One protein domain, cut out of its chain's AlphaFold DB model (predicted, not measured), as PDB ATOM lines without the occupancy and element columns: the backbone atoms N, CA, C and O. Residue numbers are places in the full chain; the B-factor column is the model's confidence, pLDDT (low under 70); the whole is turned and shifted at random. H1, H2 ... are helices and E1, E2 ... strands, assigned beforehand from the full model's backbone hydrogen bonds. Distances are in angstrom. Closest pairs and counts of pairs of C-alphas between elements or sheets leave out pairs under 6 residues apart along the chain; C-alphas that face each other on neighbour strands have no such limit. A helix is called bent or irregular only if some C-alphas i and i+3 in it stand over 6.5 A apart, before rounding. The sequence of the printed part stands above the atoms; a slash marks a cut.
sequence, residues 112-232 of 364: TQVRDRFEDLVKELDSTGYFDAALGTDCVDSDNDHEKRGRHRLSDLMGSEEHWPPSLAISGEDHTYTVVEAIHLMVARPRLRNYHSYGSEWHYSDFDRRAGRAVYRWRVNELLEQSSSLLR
ATOM      1  N   THR A 112       1.346  -7.780   4.235       93.56
ATOM      2  CA  THR A 112       1.781  -8.839   3.308       93.56
ATOM      3  C   THR A 112       0.716  -9.920   3.126       93.56
ATOM      4  O   THR A 112       0.417 -10.296   2.003       93.56
ATOM      5  N   GLN A 113       0.086 -10.377   4.213       94.12
ATOM      6  CA  GLN A 113      -0.967 -11.392   4.132       94.12
ATOM      7  C   GLN A 113      -2.241 -10.871   3.458       94.12
ATOM      8  O   GLN A 113      -2.879 -11.626   2.731       94.12
ATOM      9  N   VAL A 114      -2.620  -9.610   3.697       94.56
ATOM     10  CA  VAL A 114      -3.763  -8.973   3.016       94.56
ATOM     11  C   VAL A 114      -3.502  -8.896   1.518       94.56
ATOM     12  O   VAL A 114      -4.343  -9.300   0.727       94.56
ATOM     13  N   ARG A 115      -2.318  -8.422   1.141       95.31
ATOM     14  CA  ARG A 115      -1.880  -8.267  -0.243       95.31
ATOM     15  C   ARG A 115      -1.834  -9.595  -0.998       95.31
ATOM     16  O   ARG A 115      -2.390  -9.679  -2.084       95.31
ATOM     17  N   ASP A 116      -1.230 -10.628  -0.411       94.81
ATOM     18  CA  ASP A 116      -1.136 -11.948  -1.045       94.81
ATOM     19  C   ASP A 116      -2.541 -12.565  -1.224       94.81
ATOM     20  O   ASP A 116      -2.881 -13.055  -2.297       94.81
ATOM     21  N   ARG A 117      -3.415 -12.449  -0.209       95.94
ATOM     22  CA  ARG A 117      -4.816 -12.906  -0.300       95.94
ATOM     23  C   ARG A 117      -5.653 -12.102  -1.291       95.94
ATOM     24  O   ARG A 117      -6.577 -12.648  -1.883       95.94
ATOM     25  N   PHE A 118      -5.374 -10.811  -1.433       97.38
ATOM     26  CA  PHE A 118      -6.040  -9.969  -2.415       97.38
ATOM     27  C   PHE A 118      -5.634 -10.359  -3.842       97.38
ATOM     28  O   PHE A 118      -6.496 -10.446  -4.710       97.38
ATOM     29  N   GLU A 119      -4.357 -10.672  -4.078       96.25
ATOM     30  CA  GLU A 119      -3.899 -11.192  -5.370       96.25
ATOM     31  C   GLU A 119      -4.600 -12.517  -5.726       96.25
ATOM     32  O   GLU A 119      -5.068 -12.684  -6.855       96.25
ATOM     33  N   ASP A 120      -4.748 -13.426  -4.757       96.69
ATOM     34  CA  ASP A 120      -5.504 -14.672  -4.937       96.69
ATOM     35  C   ASP A 120      -6.989 -14.411  -5.233       96.69
ATOM     36  O   ASP A 120      -7.557 -15.040  -6.126       96.69
ATOM     37  N   LEU A 121      -7.609 -13.447  -4.542       97.69
ATOM     38  CA  LEU A 121      -8.991 -13.036  -4.796       97.69
ATOM     39  C   LEU A 121      -9.174 -12.508  -6.226       97.69
ATOM     40  O   LEU A 121     -10.159 -12.849  -6.876       97.69
ATOM     41  N   VAL A 122      -8.246 -11.688  -6.728       97.81
ATOM     42  CA  VAL A 122      -8.321 -11.177  -8.106       97.81
ATOM     43  C   VAL A 122      -8.221 -12.324  -9.110       97.81
ATOM     44  O   VAL A 122      -9.039 -12.381 -10.020       97.81
ATOM     45  N   LYS A 123      -7.293 -13.270  -8.918       96.06
ATOM     46  CA  LYS A 123      -7.167 -14.456  -9.787       96.06
ATOM     47  C   LYS A 123      -8.424 -15.321  -9.773       96.06
ATOM     48  O   LYS A 123      -8.847 -15.801 -10.818       96.06
ATOM     49  N   GLU A 124      -9.022 -15.511  -8.600       95.88
ATOM     50  CA  GLU A 124     -10.272 -16.257  -8.467       95.88
ATOM     51  C   GLU A 124     -11.399 -15.581  -9.259       95.88
ATOM     52  O   GLU A 124     -12.035 -16.232 -10.083       95.88
ATOM     53  N   LEU A 125     -11.597 -14.273  -9.068       97.12
ATOM     54  CA  LEU A 125     -12.612 -13.494  -9.784       97.12
ATOM     55  C   LEU A 125     -12.379 -13.478 -11.303       97.12
ATOM     56  O   LEU A 125     -13.336 -13.532 -12.075       97.12
ATOM     57  N   ASP A 126     -11.122 -13.431 -11.738       95.62
ATOM     58  CA  ASP A 126     -10.751 -13.516 -13.154       95.62
ATOM     59  C   ASP A 126     -11.123 -14.871 -13.748       95.62
ATOM     60  O   ASP A 126     -11.830 -14.942 -14.749       95.62
ATOM     61  N   SER A 127     -10.787 -15.956 -13.045       93.06
ATOM     62  CA  SER A 127     -11.145 -17.314 -13.466       93.06
ATOM     63  C   SER A 127     -12.655 -17.579 -13.504       93.06
ATOM     64  O   SER A 127     -13.093 -18.515 -14.172       93.06
ATOM     65  N   THR A 128     -13.454 -16.766 -12.805       93.94
ATOM     66  CA  THR A 128     -14.920 -16.835 -12.811       93.94
ATOM     67  C   THR A 128     -15.577 -15.761 -13.681       93.94
ATOM     68  O   THR A 128     -16.791 -15.571 -13.604       93.94
ATOM     69  N   GLY A 129     -14.806 -15.072 -14.528       94.75
ATOM     70  CA  GLY A 129     -15.315 -14.160 -15.551       94.75
ATOM     71  C   GLY A 129     -15.763 -12.793 -15.037       94.75
ATOM     72  O   GLY A 129     -16.404 -12.044 -15.774       94.75
ATOM     73  N   TYR A 130     -15.434 -12.409 -13.798       97.38
ATOM     74  CA  TYR A 130     -15.834 -11.105 -13.247       97.38
ATOM     75  C   TYR A 130     -15.192  -9.908 -13.973       97.38
ATOM     76  O   TYR A 130     -15.623  -8.765 -13.778       97.38
ATOM     77  N   PHE A 131     -14.182 -10.145 -14.815       97.44
ATOM     78  CA  PHE A 131     -13.509  -9.117 -15.608       97.44
ATOM     79  C   PHE A 131     -13.793  -9.204 -17.113       97.44
ATOM     80  O   PHE A 131     -13.502  -8.245 -17.833       97.44
ATOM     81  N   ASP A 132     -14.452 -10.260 -17.596       95.00
ATOM     82  CA  ASP A 132     -14.742 -10.483 -19.022       95.00
ATOM     83  C   ASP A 132     -15.546  -9.338 -19.648       95.00
ATOM     84  O   ASP A 132     -15.312  -8.948 -20.792       95.00
ATOM     85  N   ALA A 133     -16.442  -8.709 -18.883       94.12
ATOM     86  CA  ALA A 133     -17.187  -7.539 -19.346       94.12
ATOM     87  C   ALA A 133     -16.277  -6.360 -19.740       94.12
ATOM     88  O   ALA A 133     -16.616  -5.566 -20.622       94.12
ATOM     89  N   ALA A 134     -15.145  -6.197 -19.050       94.00
ATOM     90  CA  ALA A 134     -14.188  -5.121 -19.284       94.00
ATOM     91  C   ALA A 134     -13.056  -5.550 -20.229       94.00
ATOM     92  O   ALA A 134     -12.575  -4.737 -21.028       94.00
ATOM     93  N   LEU A 135     -12.637  -6.813 -20.145       94.50
ATOM     94  CA  LEU A 135     -11.418  -7.340 -20.761       94.50
ATOM     95  C   LEU A 135     -11.682  -8.253 -21.963       94.50
ATOM     96  O   LEU A 135     -10.763  -8.526 -22.730       94.50
ATOM     97  N   GLY A 136     -12.942  -8.619 -22.203       88.75
ATOM     98  CA  GLY A 136     -13.328  -9.655 -23.159       88.75
ATOM     99  C   GLY A 136     -12.926 -11.040 -22.669       88.75
ATOM    100  O   GLY A 136     -12.008 -11.171 -21.872       88.75
ATOM    101  N   THR A 137     -13.592 -12.074 -23.154       82.75
ATOM    102  CA  THR A 137     -13.252 -13.452 -22.789       82.75
ATOM    103  C   THR A 137     -11.977 -13.897 -23.504       82.75
ATOM    104  O   THR A 137     -11.768 -13.546 -24.668       82.75
ATOM    105  N   ASP A 138     -11.113 -14.630 -22.807       73.81
ATOM    106  CA  ASP A 138      -9.978 -15.322 -23.419       73.81
ATOM    107  C   ASP A 138     -10.503 -16.634 -24.009       73.81
ATOM    108  O   ASP A 138     -10.956 -17.506 -23.274       73.81
ATOM    109  N   CYS A 139     -10.574 -16.728 -25.334       77.94
ATOM    110  CA  CYS A 139     -11.123 -17.888 -26.032       77.94
ATOM    111  C   CYS A 139     -10.208 -18.241 -27.192       77.94
ATOM    112  O   CYS A 139      -9.841 -17.356 -27.968       77.94
ATOM    113  N   VAL A 140      -9.925 -19.534 -27.368       75.38
ATOM    114  CA  VAL A 140      -9.085 -20.051 -28.468       75.38
ATOM    115  C   VAL A 140      -9.610 -19.697 -29.864       75.38
ATOM    116  O   VAL A 140      -8.833 -19.649 -30.816       75.38
ATOM    117  N   ASP A 141     -10.914 -19.437 -29.982       74.00
ATOM    118  CA  ASP A 141     -11.577 -19.047 -31.231       74.00
ATOM    119  C   ASP A 141     -11.648 -17.524 -31.428       74.00
ATOM    120  O   ASP A 141     -12.187 -17.044 -32.428       74.00
ATOM    121  N   SER A 142     -11.137 -16.745 -30.474       75.19
ATOM    122  CA  SER A 142     -11.142 -15.288 -30.522       75.19
ATOM    123  C   SER A 142      -9.727 -14.735 -30.667       75.19
ATOM    124  O   SER A 142      -8.786 -15.232 -30.060       75.19
ATOM    125  N   ASP A 143      -9.585 -13.626 -31.392       82.31
ATOM    126  CA  ASP A 143      -8.340 -12.845 -31.404       82.31
ATOM    127  C   ASP A 143      -8.189 -11.967 -30.133       82.31
ATOM    128  O   ASP A 143      -7.381 -11.032 -30.108       82.31
ATOM    129  N   ASN A 144      -9.011 -12.189 -29.095       86.00
ATOM    130  CA  ASN A 144      -8.986 -11.392 -27.871       86.00
ATOM    131  C   ASN A 144      -7.845 -11.849 -26.960       86.00
ATOM    132  O   ASN A 144      -7.836 -12.969 -26.481       86.00
ATOM    133  N   ASP A 145      -6.920 -10.938 -26.677       90.06
ATOM    134  CA  ASP A 145      -5.848 -11.138 -25.703       90.06
ATOM    135  C   ASP A 145      -6.282 -10.512 -24.368       90.06
ATOM    136  O   ASP A 145      -6.144  -9.296 -24.156       90.06
ATOM    137  N   HIS A 146      -6.892 -11.336 -23.509       92.19
ATOM    138  CA  HIS A 146      -7.459 -10.910 -22.226       92.19
ATOM    139  C   HIS A 146      -6.391 -10.286 -21.321       92.19
ATOM    140  O   HIS A 146      -6.586  -9.182 -20.806       92.19
ATOM    141  N   GLU A 147      -5.225 -10.926 -21.192       92.88
ATOM    142  CA  GLU A 147      -4.115 -10.427 -20.373       92.88
ATOM    143  C   GLU A 147      -3.616  -9.063 -20.852       92.88
ATOM    144  O   GLU A 147      -3.421  -8.135 -20.059       92.88
ATOM    145  N   LYS A 148      -3.422  -8.884 -22.161       94.12
ATOM    146  CA  LYS A 148      -2.991  -7.596 -22.718       94.12
ATOM    147  C   LYS A 148      -4.034  -6.510 -22.506       94.12
ATOM    148  O   LYS A 148      -3.669  -5.374 -22.194       94.12
ATOM    149  N   ARG A 149      -5.322  -6.829 -22.655       95.50
ATOM    150  CA  ARG A 149      -6.402  -5.875 -22.373       95.50
ATOM    151  C   ARG A 149      -6.470  -5.523 -20.894       95.50
ATOM    152  O   ARG A 149      -6.608  -4.340 -20.590       95.50
ATOM    153  N   GLY A 150      -6.313  -6.501 -20.005       96.12
ATOM    154  CA  GLY A 150      -6.210  -6.297 -18.563       96.12
ATOM    155  C   GLY A 150      -5.069  -5.356 -18.209       96.12
ATOM    156  O   GLY A 150      -5.276  -4.349 -17.531       96.12
ATOM    157  N   ARG A 151      -3.889  -5.610 -18.779       96.62
ATOM    158  CA  ARG A 151      -2.687  -4.792 -18.597       96.62
ATOM    159  C   ARG A 151      -2.910  -3.346 -19.011       96.62
ATOM    160  O   ARG A 151      -2.640  -2.435 -18.235       96.62
ATOM    161  N   HIS A 152      -3.415  -3.137 -20.228       97.00
ATOM    162  CA  HIS A 152      -3.694  -1.800 -20.746       97.00
ATOM    163  C   HIS A 152      -4.743  -1.093 -19.890       97.00
ATOM    164  O   HIS A 152      -4.547   0.053 -19.502       97.00
ATOM    165  N   ARG A 153      -5.833  -1.787 -19.544       97.19
ATOM    166  CA  ARG A 153      -6.934  -1.188 -18.793       97.19
ATOM    167  C   ARG A 153      -6.519  -0.786 -17.384       97.19
ATOM    168  O   ARG A 153      -6.889   0.299 -16.946       97.19
ATOM    169  N   LEU A 154      -5.770  -1.638 -16.690       97.06
ATOM    170  CA  LEU A 154      -5.261  -1.331 -15.360       97.06
ATOM    171  C   LEU A 154      -4.232  -0.197 -15.420       97.06
ATOM    172  O   LEU A 154      -4.329   0.739 -14.634       97.06
ATOM    173  N   SER A 155      -3.329  -0.218 -16.405       97.25
ATOM    174  CA  SER A 155      -2.351   0.860 -16.609       97.25
ATOM    175  C   SER A 155      -3.025   2.213 -16.865       97.25
ATOM    176  O   SER A 155      -2.631   3.223 -16.284       97.25
ATOM    177  N   ASP A 156      -4.091   2.241 -17.673       97.62
ATOM    178  CA  ASP A 156      -4.879   3.452 -17.942       97.62
ATOM    179  C   ASP A 156      -5.539   4.014 -16.671       97.62
ATOM    180  O   ASP A 156      -5.615   5.230 -16.501       97.62
ATOM    181  N   LEU A 157      -6.035   3.141 -15.786       96.75
ATOM    182  CA  LEU A 157      -6.663   3.542 -14.521       96.75
ATOM    183  C   LEU A 157      -5.636   4.032 -13.494       96.75
ATOM    184  O   LEU A 157      -5.910   4.982 -12.764       96.75
ATOM    185  N   MET A 158      -4.471   3.386 -13.442       94.88
ATOM    186  CA  MET A 158      -3.416   3.664 -12.464       94.88
ATOM    187  C   MET A 158      -2.523   4.844 -12.873       94.88
ATOM    188  O   MET A 158      -1.931   5.500 -12.018       94.88
ATOM    189  N   GLY A 159      -2.412   5.131 -14.175       94.94
ATOM    190  CA  GLY A 159      -1.469   6.120 -14.706       94.94
ATOM    191  C   GLY A 159      -0.002   5.660 -14.677       94.94
ATOM    192  O   GLY A 159       0.900   6.480 -14.858       94.94
ATOM    193  N   SER A 160       0.239   4.365 -14.459       93.44
ATOM    194  CA  SER A 160       1.544   3.689 -14.437       93.44
ATOM    195  C   SER A 160       1.501   2.409 -15.272       93.44
ATOM    196  O   SER A 160       0.430   1.947 -15.646       93.44
ATOM    197  N   GLU A 161       2.664   1.853 -15.617       94.38
ATOM    198  CA  GLU A 161       2.733   0.561 -16.304       94.38
ATOM    199  C   GLU A 161       2.442  -0.572 -15.315       94.38
ATOM    200  O   GLU A 161       3.164  -0.750 -14.334       94.38
ATOM    201  N   GLU A 162       1.391  -1.336 -15.596       95.44
ATOM    202  CA  GLU A 162       0.879  -2.396 -14.729       95.44
ATOM    203  C   GLU A 162       0.933  -3.763 -15.411       95.44
ATOM    204  O   GLU A 162       1.117  -3.859 -16.622       95.44
ATOM    205  N   HIS A 163       0.752  -4.834 -14.635       93.62
ATOM    206  CA  HIS A 163       0.609  -6.206 -15.140       93.62
ATOM    207  C   HIS A 163      -0.825  -6.706 -14.935       93.62
ATOM    208  O   HIS A 163      -1.530  -6.219 -14.052       93.62
ATOM    209  N   TRP A 164      -1.251  -7.683 -15.739       94.12
ATOM    210  CA  TRP A 164      -2.506  -8.403 -15.517       94.12
ATOM    211  C   TRP A 164      -2.283  -9.919 -15.565       94.12
ATOM    212  O   TRP A 164      -1.666 -10.379 -16.528       94.12
ATOM    213  N   PRO A 165      -2.788 -10.678 -14.578       93.44
ATOM    214  CA  PRO A 165      -3.306 -10.193 -13.293       93.44
ATOM    215  C   PRO A 165      -2.275  -9.324 -12.533       93.44
ATOM    216  O   PRO A 165      -1.074  -9.427 -12.808       93.44
ATOM    217  N   PRO A 166      -2.704  -8.433 -11.618       92.75
ATOM    218  CA  PRO A 166      -1.782  -7.581 -10.872       92.75
ATOM    219  C   PRO A 166      -0.748  -8.422 -10.116       92.75
ATOM    220  O   PRO A 166      -1.103  -9.384  -9.438       92.75
ATOM    221  N   SER A 167       0.530  -8.046 -10.199       89.50
ATOM    222  CA  SER A 167       1.590  -8.673  -9.405       89.50
ATOM    223  C   SER A 167       1.911  -7.789  -8.210       89.50
ATOM    224  O   SER A 167       2.489  -6.714  -8.371       89.50
ATOM    225  N   LEU A 168       1.537  -8.230  -7.009       91.50
ATOM    226  CA  LEU A 168       1.627  -7.395  -5.810       91.50
ATOM    227  C   LEU A 168       2.752  -7.827  -4.866       91.50
ATOM    228  O   LEU A 168       3.028  -7.145  -3.886       91.50
ATOM    229  N   ALA A 169       3.470  -8.910  -5.167       86.56
ATOM    230  CA  ALA A 169       4.484  -9.505  -4.290       86.56
ATOM    231  C   ALA A 169       5.550  -8.527  -3.743       86.56
ATOM    232  O   ALA A 169       6.061  -8.724  -2.633       86.56
ATOM    233  N   ILE A 170       5.875  -7.462  -4.481       82.25
ATOM    234  CA  ILE A 170       6.831  -6.413  -4.075       82.25
ATOM    235  C   ILE A 170       6.188  -5.030  -3.903       82.25
ATOM    236  O   ILE A 170       6.889  -4.063  -3.607       82.25
ATOM    237  N   SER A 171       4.870  -4.929  -4.064       89.31
ATOM    238  CA  SER A 171       4.144  -3.667  -3.996       89.31
ATOM    239  C   SER A 171       4.034  -3.154  -2.563       89.31
ATOM    240  O   SER A 171       3.832  -3.921  -1.614       89.31
ATOM    241  N   GLY A 172       4.172  -1.834  -2.415       92.69
ATOM    242  CA  GLY A 172       3.893  -1.118  -1.172       92.69
ATOM    243  C   GLY A 172       2.394  -0.921  -0.936       92.69
ATOM    244  O   GLY A 172       1.567  -1.279  -1.781       92.69
ATOM    245  N   GLU A 173       2.052  -0.330   0.210       92.81
ATOM    246  CA  GLU A 173       0.661  -0.091   0.616       92.81
ATOM    247  C   GLU A 173      -0.099   0.776  -0.383       92.81
ATOM    248  O   GLU A 173      -1.145   0.358  -0.866       92.81
ATOM    249  N   ASP A 174       0.451   1.936  -0.751       92.44
ATOM    250  CA  ASP A 174      -0.234   2.876  -1.641       92.44
ATOM    251  C   ASP A 174      -0.594   2.242  -2.976       92.44
ATOM    252  O   ASP A 174      -1.765   2.225  -3.334       92.44
ATOM    253  N   HIS A 175       0.378   1.629  -3.650       95.00
ATOM    254  CA  HIS A 175       0.128   0.940  -4.911       95.00
ATOM    255  C   HIS A 175      -0.907  -0.185  -4.756       95.00
ATOM    256  O   HIS A 175      -1.840  -0.263  -5.546       95.00
ATOM    257  N   THR A 176      -0.785  -1.025  -3.722       95.94
ATOM    258  CA  THR A 176      -1.727  -2.136  -3.486       95.94
ATOM    259  C   THR A 176      -3.152  -1.625  -3.304       95.94
ATOM    260  O   THR A 176      -4.083  -2.139  -3.917       95.94
ATOM    261  N   TYR A 177      -3.331  -0.589  -2.491       95.75
ATOM    262  CA  TYR A 177      -4.636  -0.001  -2.227       95.75
ATOM    263  C   TYR A 177      -5.198   0.761  -3.434       95.75
ATOM    264  O   TYR A 177      -6.403   0.719  -3.660       95.75
ATOM    265  N   THR A 178      -4.359   1.383  -4.264       96.00
ATOM    266  CA  THR A 178      -4.818   1.961  -5.536       96.00
ATOM    267  C   THR A 178      -5.260   0.867  -6.514       96.00
ATOM    268  O   THR A 178      -6.295   1.020  -7.157       96.00
ATOM    269  N   VAL A 179      -4.568  -0.281  -6.572       97.69
ATOM    270  CA  VAL A 179      -5.031  -1.440  -7.358       97.69
ATOM    271  C   VAL A 179      -6.381  -1.943  -6.839       97.69
ATOM    272  O   VAL A 179      -7.263  -2.231  -7.643       97.69
ATOM    273  N   VAL A 180      -6.593  -1.994  -5.518       97.81
ATOM    274  CA  VAL A 180      -7.893  -2.364  -4.924       97.81
ATOM    275  C   VAL A 180      -9.034  -1.482  -5.458       97.81
ATOM    276  O   VAL A 180     -10.087  -2.004  -5.835       97.81
ATOM    277  N   GLU A 181      -8.836  -0.167  -5.535       98.00
ATOM    278  CA  GLU A 181      -9.832   0.768  -6.079       98.00
ATOM    279  C   GLU A 181      -9.966   0.645  -7.608       98.00
ATOM    280  O   GLU A 181     -11.076   0.627  -8.142       98.00
ATOM    281  N   ALA A 182      -8.856   0.490  -8.337       97.81
ATOM    282  CA  ALA A 182      -8.870   0.354  -9.795       97.81
ATOM    283  C   ALA A 182      -9.612  -0.912 -10.253       97.81
ATOM    284  O   ALA A 182     -10.420  -0.861 -11.185       97.81
ATOM    285  N   ILE A 183      -9.402  -2.037  -9.563       97.81
ATOM    286  CA  ILE A 183     -10.081  -3.305  -9.841       97.81
ATOM    287  C   ILE A 183     -11.599  -3.147  -9.690       97.81
ATOM    288  O   ILE A 183     -12.336  -3.587 -10.572       97.81
ATOM    289  N   HIS A 184     -12.089  -2.442  -8.663       98.25
ATOM    290  CA  HIS A 184     -13.529  -2.185  -8.469       98.25
ATOM    291  C   HIS A 184     -14.208  -1.582  -9.712       98.25
ATOM    292  O   HIS A 184     -15.353  -1.910 -10.046       98.25
ATOM    293  N   LEU A 185     -13.490  -0.731 -10.450       97.44
ATOM    294  CA  LEU A 185     -14.009  -0.081 -11.652       97.44
ATOM    295  C   LEU A 185     -14.206  -1.048 -12.826       97.44
ATOM    296  O   LEU A 185     -15.001  -0.742 -13.724       97.44
ATOM    297  N   MET A 186     -13.515  -2.188 -12.813       96.81
ATOM    298  CA  MET A 186     -13.504  -3.196 -13.874       96.81
ATOM    299  C   MET A 186     -14.470  -4.358 -13.620       96.81
ATOM    300  O   MET A 186     -14.896  -4.995 -14.579       96.81
ATOM    301  N   VAL A 187     -14.840  -4.607 -12.362       97.69
ATOM    302  CA  VAL A 187     -15.646  -5.771 -11.980       97.69
ATOM    303  C   VAL A 187     -17.089  -5.689 -12.499       97.69
ATOM    304  O   VAL A 187     -17.796  -4.694 -12.295       97.69
ATOM    305  N   ALA A 188     -17.570  -6.788 -13.080       96.88
ATOM    306  CA  ALA A 188     -18.982  -7.051 -13.329       96.88
ATOM    307  C   ALA A 188     -19.290  -8.540 -13.128       96.88
ATOM    308  O   ALA A 188     -18.609  -9.389 -13.682       96.88
ATOM    309  N   ARG A 189     -20.333  -8.863 -12.359       96.44
ATOM    310  CA  ARG A 189     -20.696 -10.259 -12.099       96.44
ATOM    311  C   ARG A 189     -21.336 -10.861 -13.355       96.44
ATOM    312  O   ARG A 189     -22.322 -10.280 -13.811       96.44
ATOM    313  N   PRO A 190     -20.874 -12.005 -13.876       94.44
ATOM    314  CA  PRO A 190     -21.614 -12.727 -14.902       94.44
ATOM    315  C   PRO A 190     -22.869 -13.382 -14.326       94.44
ATOM    316  O   PRO A 190     -22.866 -13.890 -13.205       94.44
ATOM    317  N   ARG A 191     -23.958 -13.386 -15.092       91.94
ATOM    318  CA  ARG A 191     -25.188 -14.104 -14.718       91.94
ATOM    319  C   ARG A 191     -25.385 -15.384 -15.501       91.94
ATOM    320  O   ARG A 191     -26.197 -16.205 -15.095       91.94
ATOM    321  N   LEU A 192     -24.649 -15.565 -16.589       89.75
ATOM    322  CA  LEU A 192     -24.692 -16.758 -17.415       89.75
ATOM    323  C   LEU A 192     -23.276 -17.266 -17.664       89.75
ATOM    324  O   LEU A 192     -22.320 -16.489 -17.713       89.75
ATOM    325  N   ARG A 193     -23.162 -18.583 -17.851       90.19
ATOM    326  CA  ARG A 193     -21.945 -19.224 -18.343       90.19
ATOM    327  C   ARG A 193     -22.276 -20.383 -19.273       90.19
ATOM    328  O   ARG A 193     -23.251 -21.091 -19.043       90.19
ATOM    329  N   ASN A 194     -21.432 -20.614 -20.271       86.56
ATOM    330  CA  ASN A 194     -21.535 -21.730 -21.207       86.56
ATOM    331  C   ASN A 194     -20.191 -22.449 -21.296       86.56
ATOM    332  O   ASN A 194     -19.162 -21.805 -21.483       86.56
ATOM    333  N   TYR A 195     -20.187 -23.775 -21.169       86.94
ATOM    334  CA  TYR A 195     -18.941 -24.536 -21.249       86.94
ATOM    335  C   TYR A 195     -18.538 -24.764 -22.703       86.94
ATOM    336  O   TYR A 195     -19.267 -25.394 -23.474       86.94
ATOM    337  N   HIS A 196     -17.352 -24.292 -23.066       83.25
ATOM    338  CA  HIS A 196     -16.739 -24.511 -24.361       83.25
ATOM    339  C   HIS A 196     -15.798 -25.712 -24.298       83.25
ATOM    340  O   HIS A 196     -14.651 -25.625 -23.869       83.25
ATOM    341  N   SER A 197     -16.294 -26.868 -24.742       85.94
ATOM    342  CA  SER A 197     -15.586 -28.147 -24.611       85.94
ATOM    343  C   SER A 197     -14.288 -28.241 -25.414       85.94
ATOM    344  O   SER A 197     -13.373 -28.938 -24.984       85.94
ATOM    345  N   TYR A 198     -14.183 -27.551 -26.554       79.81
ATOM    346  CA  TYR A 198     -12.969 -27.560 -27.375       79.81
ATOM    347  C   TYR A 198     -11.814 -26.811 -26.692       79.81
ATOM    348  O   TYR A 198     -10.704 -27.338 -26.638       79.81
ATOM    349  N   GLY A 199     -12.090 -25.643 -26.100       75.56
ATOM    350  CA  GLY A 199     -11.135 -24.891 -25.273       75.56
ATOM    351  C   GLY A 199     -11.015 -25.397 -23.828       75.56
ATOM    352  O   GLY A 199     -10.074 -25.047 -23.128       75.56
ATOM    353  N   SER A 200     -11.935 -26.263 -23.386       84.62
ATOM    354  CA  SER A 200     -12.084 -26.684 -21.983       84.62
ATOM    355  C   SER A 200     -12.273 -25.514 -21.006       84.62
ATOM    356  O   SER A 200     -11.816 -25.569 -19.865       84.62
ATOM    357  N   GLU A 201     -12.985 -24.479 -21.446       83.69
ATOM    358  CA  GLU A 201     -13.124 -23.186 -20.764       83.69
ATOM    359  C   GLU A 201     -14.601 -22.799 -20.577       83.69
ATOM    360  O   GLU A 201     -15.487 -23.327 -21.253       83.69
ATOM    361  N   TRP A 202     -14.885 -21.893 -19.642       88.25
ATOM    362  CA  TRP A 202     -16.221 -21.321 -19.458       88.25
ATOM    363  C   TRP A 202     -16.296 -19.948 -20.125       88.25
ATOM    364  O   TRP A 202     -15.486 -19.079 -19.830       88.25
ATOM    365  N   HIS A 203     -17.312 -19.738 -20.961       88.88
ATOM    366  CA  HIS A 203     -17.650 -18.425 -21.508       88.88
ATOM    367  C   HIS A 203     -18.718 -17.768 -20.661       88.88
ATOM    368  O   HIS A 203     -19.808 -18.325 -20.515       88.88
ATOM    369  N   TYR A 204     -18.429 -16.581 -20.146       91.31
ATOM    370  CA  TYR A 204     -19.330 -15.834 -19.282       91.31
ATOM    371  C   TYR A 204     -20.086 -14.747 -20.050       91.31
ATOM    372  O   TYR A 204     -19.579 -14.157 -21.005       91.31
ATOM    373  N   SER A 205     -21.327 -14.478 -19.650       90.44
ATOM    374  CA  SER A 205     -22.157 -13.445 -20.275       90.44
ATOM    375  C   SER A 205     -23.217 -12.891 -19.314       90.44
ATOM    376  O   SER A 205     -23.291 -13.283 -18.146       90.44
ATOM    377  N   ASP A 206     -24.023 -11.936 -19.799       89.31
ATOM    378  CA  ASP A 206     -25.072 -11.253 -19.023       89.31
ATOM    379  C   ASP A 206     -24.525 -10.602 -17.740       89.31
ATOM    380  O   ASP A 206     -24.836 -10.983 -16.612       89.31
ATOM    381  N   PHE A 207     -23.626  -9.636 -17.926       92.69
ATOM    382  CA  PHE A 207     -22.867  -9.042 -16.833       92.69
ATOM    383  C   PHE A 207     -23.629  -7.934 -16.096       92.69
ATOM    384  O   PHE A 207     -24.101  -6.972 -16.705       92.69
ATOM    385  N   ASP A 208     -23.628  -7.988 -14.763       94.19
ATOM    386  CA  ASP A 208     -24.138  -6.934 -13.888       94.19
ATOM    387  C   ASP A 208     -23.007  -6.279 -13.077       94.19
ATOM    388  O   ASP A 208     -22.411  -6.859 -12.162       94.19
ATOM    389  N   ARG A 209     -22.719  -5.014 -13.402       95.44
ATOM    390  CA  ARG A 209     -21.682  -4.212 -12.728       95.44
ATOM    391  C   ARG A 209     -22.004  -3.928 -11.270       95.44
ATOM    392  O   ARG A 209     -21.101  -3.870 -10.442       95.44
ATOM    393  N   ARG A 210     -23.276  -3.705 -10.947       94.31
ATOM    394  CA  ARG A 210     -23.691  -3.323  -9.597       94.31
ATOM    395  C   ARG A 210     -23.529  -4.514  -8.656       94.31
ATOM    396  O   ARG A 210     -22.936  -4.353  -7.594       94.31
ATOM    397  N   ALA A 211     -23.979  -5.696  -9.074       95.06
ATOM    398  CA  ALA A 211     -23.799  -6.952  -8.354       95.06
ATOM    399  C   ALA A 211     -22.317  -7.329  -8.244       95.06
ATOM    400  O   ALA A 211     -21.847  -7.612  -7.145       95.06
ATOM    401  N   GLY A 212     -21.562  -7.242  -9.345       96.81
ATOM    402  CA  GLY A 212     -20.119  -7.511  -9.354       96.81
ATOM    403  C   GLY A 212     -19.352  -6.654  -8.355       96.81
ATOM    404  O   GLY A 212     -18.614  -7.179  -7.522       96.81
ATOM    405  N   ARG A 213     -19.590  -5.341  -8.373       97.75
ATOM    406  CA  ARG A 213     -18.999  -4.411  -7.404       97.75
ATOM    407  C   ARG A 213     -19.409  -4.727  -5.972       97.75
ATOM    408  O   ARG A 213     -18.569  -4.636  -5.085       97.75
ATOM    409  N   ALA A 214     -20.660  -5.120  -5.729       96.38
ATOM    410  CA  ALA A 214     -21.105  -5.487  -4.386       96.38
ATOM    411  C   ALA A 214     -20.380  -6.738  -3.857       96.38
ATOM    412  O   ALA A 214     -19.887  -6.709  -2.731       96.38
ATOM    413  N   VAL A 215     -20.259  -7.794  -4.677       97.25
ATOM    414  CA  VAL A 215     -19.496  -9.009  -4.330       97.25
ATOM    415  C   VAL A 215     -18.036  -8.656  -4.067       97.25
ATOM    416  O   VAL A 215     -17.493  -9.028  -3.031       97.25
ATOM    417  N   TYR A 216     -17.410  -7.895  -4.966       98.31
ATOM    418  CA  TYR A 216     -16.014  -7.488  -4.826       98.31
ATOM    419  C   TYR A 216     -15.765  -6.717  -3.527       98.31
ATOM    420  O   TYR A 216     -14.888  -7.092  -2.752       98.31
ATOM    421  N   ARG A 217     -16.572  -5.685  -3.244       97.75
ATOM    422  CA  ARG A 217     -16.453  -4.908  -2.002       97.75
ATOM    423  C   ARG A 217     -16.611  -5.779  -0.768       97.75
ATOM    424  O   ARG A 217     -15.812  -5.650   0.148       97.75
ATOM    425  N   TRP A 218     -17.615  -6.656  -0.744       96.31
ATOM    426  CA  TRP A 218     -17.822  -7.573   0.374       96.31
ATOM    427  C   TRP A 218     -16.572  -8.427   0.626       96.31
ATOM    428  O   TRP A 218     -16.042  -8.405   1.735       96.31
ATOM    429  N   ARG A 219     -16.039  -9.088  -0.409       97.50
ATOM    430  CA  ARG A 219     -14.868  -9.971  -0.270       97.50
ATOM    431  C   ARG A 219     -13.598  -9.219   0.117       97.50
ATOM    432  O   ARG A 219     -12.830  -9.699   0.946       97.50
ATOM    433  N   VAL A 220     -13.375  -8.032  -0.444       97.69
ATOM    434  CA  VAL A 220     -12.236  -7.184  -0.061       97.69
ATOM    435  C   VAL A 220     -12.382  -6.689   1.379       97.69
ATOM    436  O   VAL A 220     -11.417  -6.741   2.140       97.69
ATOM    437  N   ASN A 221     -13.576  -6.259   1.787       95.62
ATOM    438  CA  ASN A 221     -13.820  -5.780   3.148       95.62
ATOM    439  C   ASN A 221     -13.628  -6.891   4.183       95.62
ATOM    440  O   ASN A 221     -13.003  -6.637   5.208       95.62
ATOM    441  N   GLU A 222     -14.017  -8.136   3.886       92.62
ATOM    442  CA  GLU A 222     -13.698  -9.274   4.759       92.62
ATOM    443  C   GLU A 222     -12.185  -9.456   4.970       92.62
ATOM    444  O   GLU A 222     -11.754  -9.810   6.072       92.62
ATOM    445  N   LEU A 223     -11.361  -9.216   3.942       94.25
ATOM    446  CA  LEU A 223      -9.900  -9.269   4.069       94.25
ATOM    447  C   LEU A 223      -9.364  -8.110   4.921       94.25
ATOM    448  O   LEU A 223      -8.512  -8.327   5.788       94.25
ATOM    449  N   LEU A 224      -9.860  -6.893   4.688       93.81
ATOM    450  CA  LEU A 224      -9.419  -5.689   5.394       93.81
ATOM    451  C   LEU A 224      -9.822  -5.707   6.875       93.81
ATOM    452  O   LEU A 224      -8.997  -5.379   7.728       93.81
ATOM    453  N   GLU A 225     -11.027  -6.169   7.204       89.81
ATOM    454  CA  GLU A 225     -11.542  -6.283   8.580       89.81
ATOM    455  C   GLU A 225     -10.771  -7.309   9.422       89.81
ATOM    456  O   GLU A 225     -10.633  -7.167  10.641       89.81
ATOM    457  N   GLN A 226     -10.205  -8.330   8.776       89.69
ATOM    458  CA  GLN A 226      -9.313  -9.292   9.424       89.69
ATOM    459  C   GLN A 226      -7.896  -8.737   9.648       89.69
ATOM    460  O   GLN A 226      -7.070  -9.390  10.295       89.69
ATOM    461  N   SER A 227      -7.600  -7.538   9.149       89.75
ATOM    462  CA  SER A 227      -6.306  -6.870   9.268       89.75
ATOM    463  C   SER A 227      -6.326  -5.728  10.292       89.75
ATOM    464  O   SER A 227      -7.326  -5.446  10.953       89.75
ATOM    465  N   SER A 228      -5.181  -5.077  10.488       84.38
ATOM    466  CA  SER A 228      -5.078  -3.851  11.287       84.38
ATOM    467  C   SER A 228      -5.164  -2.563  10.466       84.38
ATOM    468  O   SER A 228      -4.894  -1.511  11.035       84.38
ATOM    469  N   SER A 229      -5.500  -2.626   9.171       84.25
ATOM    470  CA  SER A 229      -5.487  -1.455   8.280       84.25
ATOM    471  C   SER A 229      -6.486  -0.373   8.686       84.25
ATOM    472  O   SER A 229      -6.234   0.792   8.402       84.25
ATOM    473  N   LEU A 230      -7.589  -0.746   9.352       87.88
ATOM    474  CA  LEU A 230      -8.717   0.153   9.614       87.88
ATOM    475  C   LEU A 230      -9.187   0.856   8.328       87.88
ATOM    476  O   LEU A 230      -9.523   2.039   8.333       87.88
ATOM    477  N   LEU A 231      -9.214   0.103   7.225       92.56
ATOM    478  CA  LEU A 231      -9.723   0.539   5.929       92.56
ATOM    479  C   LEU A 231     -10.917  -0.312   5.505       92.56
ATOM    480  O   LEU A 231     -11.006  -1.490   5.849       92.56
ATOM    481  N   ARG A 232     -11.797   0.282   4.703       93.44
ATOM    482  CA  ARG A 232     -12.945  -0.384   4.083       93.44
ATOM    483  C   ARG A 232     -13.234   0.259   2.730       93.44
ATOM    484  O   ARG A 232     -13.087   1.467   2.599       93.44
TER     485      ARG A 232
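Overview. This is residues 112 to 232 of the 364 residues of an uncharacterized protein of Sanguibacter sp. Leaf3 (UniProt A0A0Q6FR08). Three long helices, H1, H4 and H5, lie side by side as a loose bundle, their centres making a triangle, and a bent two-stranded hairpin, E1 and E2, reaches on beyond one end of it. H3 packs steeply on H4, and short H2 packs on H3 near the base of the hairpin. You have 121 printed residues, with five named helices and two named strands in the order H1 H2 H3 H4 E1 E2 H5; the sheet, E1 - E2, is antiparallel and the class is mostly helix. The whole is compact, with a radius of gyration of the C-alphas of 14.6 A, yet elongated, spanning 45 by 28 by 22 A.

Arrangement. Begin at H1, residues 112 to 127, in the bundle with H4, residues 173 to 186, and H5, residues 209 to 225. With residues 114 to 118 alone, H1 touches H5, closest at the C-alphas of Val 114 and Leu 223, 6.2 A, at a shallow tilt of 23 degrees, opposite ways. H1 and H4 are close but not clearly touching: their closest C-alphas, Arg 115 and Thr 176, are 6.9 A apart. H4 touches H5 with residues 184 to 185 alone, closest at C-alphas 184 and 213, 6.0 A. H3, residues 146 to 158, touches H4 at a steep tilt of 62 degrees, closest at C-alphas 157 and 182, 6.1 A. H2, residues 132 to 135, touches H3, closest at C-alphas 135 and 149, 5.5 A. H1 and H3 are apart. E1, residues 189 to 196, and E2, residues 201 to 208, form an antiparallel hairpin; look for N 194 and O 203, 2.8 A, and N 189 and O 208, 2.9 A. E1 bends by 65 degrees at residue 192, E2 by 50 degrees at residue 205. In H1, H3 and H5 every O i to N i+4 pair is within hydrogen-bond range, in H4 8 of 10; H2 is too short for one.

Along the chain. Find C-alpha 112 at (1.781, -8.839, 3.308); from there H1 runs 22.8 A to C-alpha 127. After H2, 4.9 A long, follow H3 for 18.0 A and H4 for 20.5 A. E1 covers 19.2 A and E2 20.8 A. H5 runs 23.7 A, ending at C-alpha 225, (-11.542, -6.283, 8.580).

Size, cuts and confidence. The farthest C-alphas, Tyr 198 and Leu 230, are 46.4 A apart. The link H3 to H4, residues 159 to 172, is long. The printed part has no cut; its mean pLDDT is 92.4 and no printed residue is under 70.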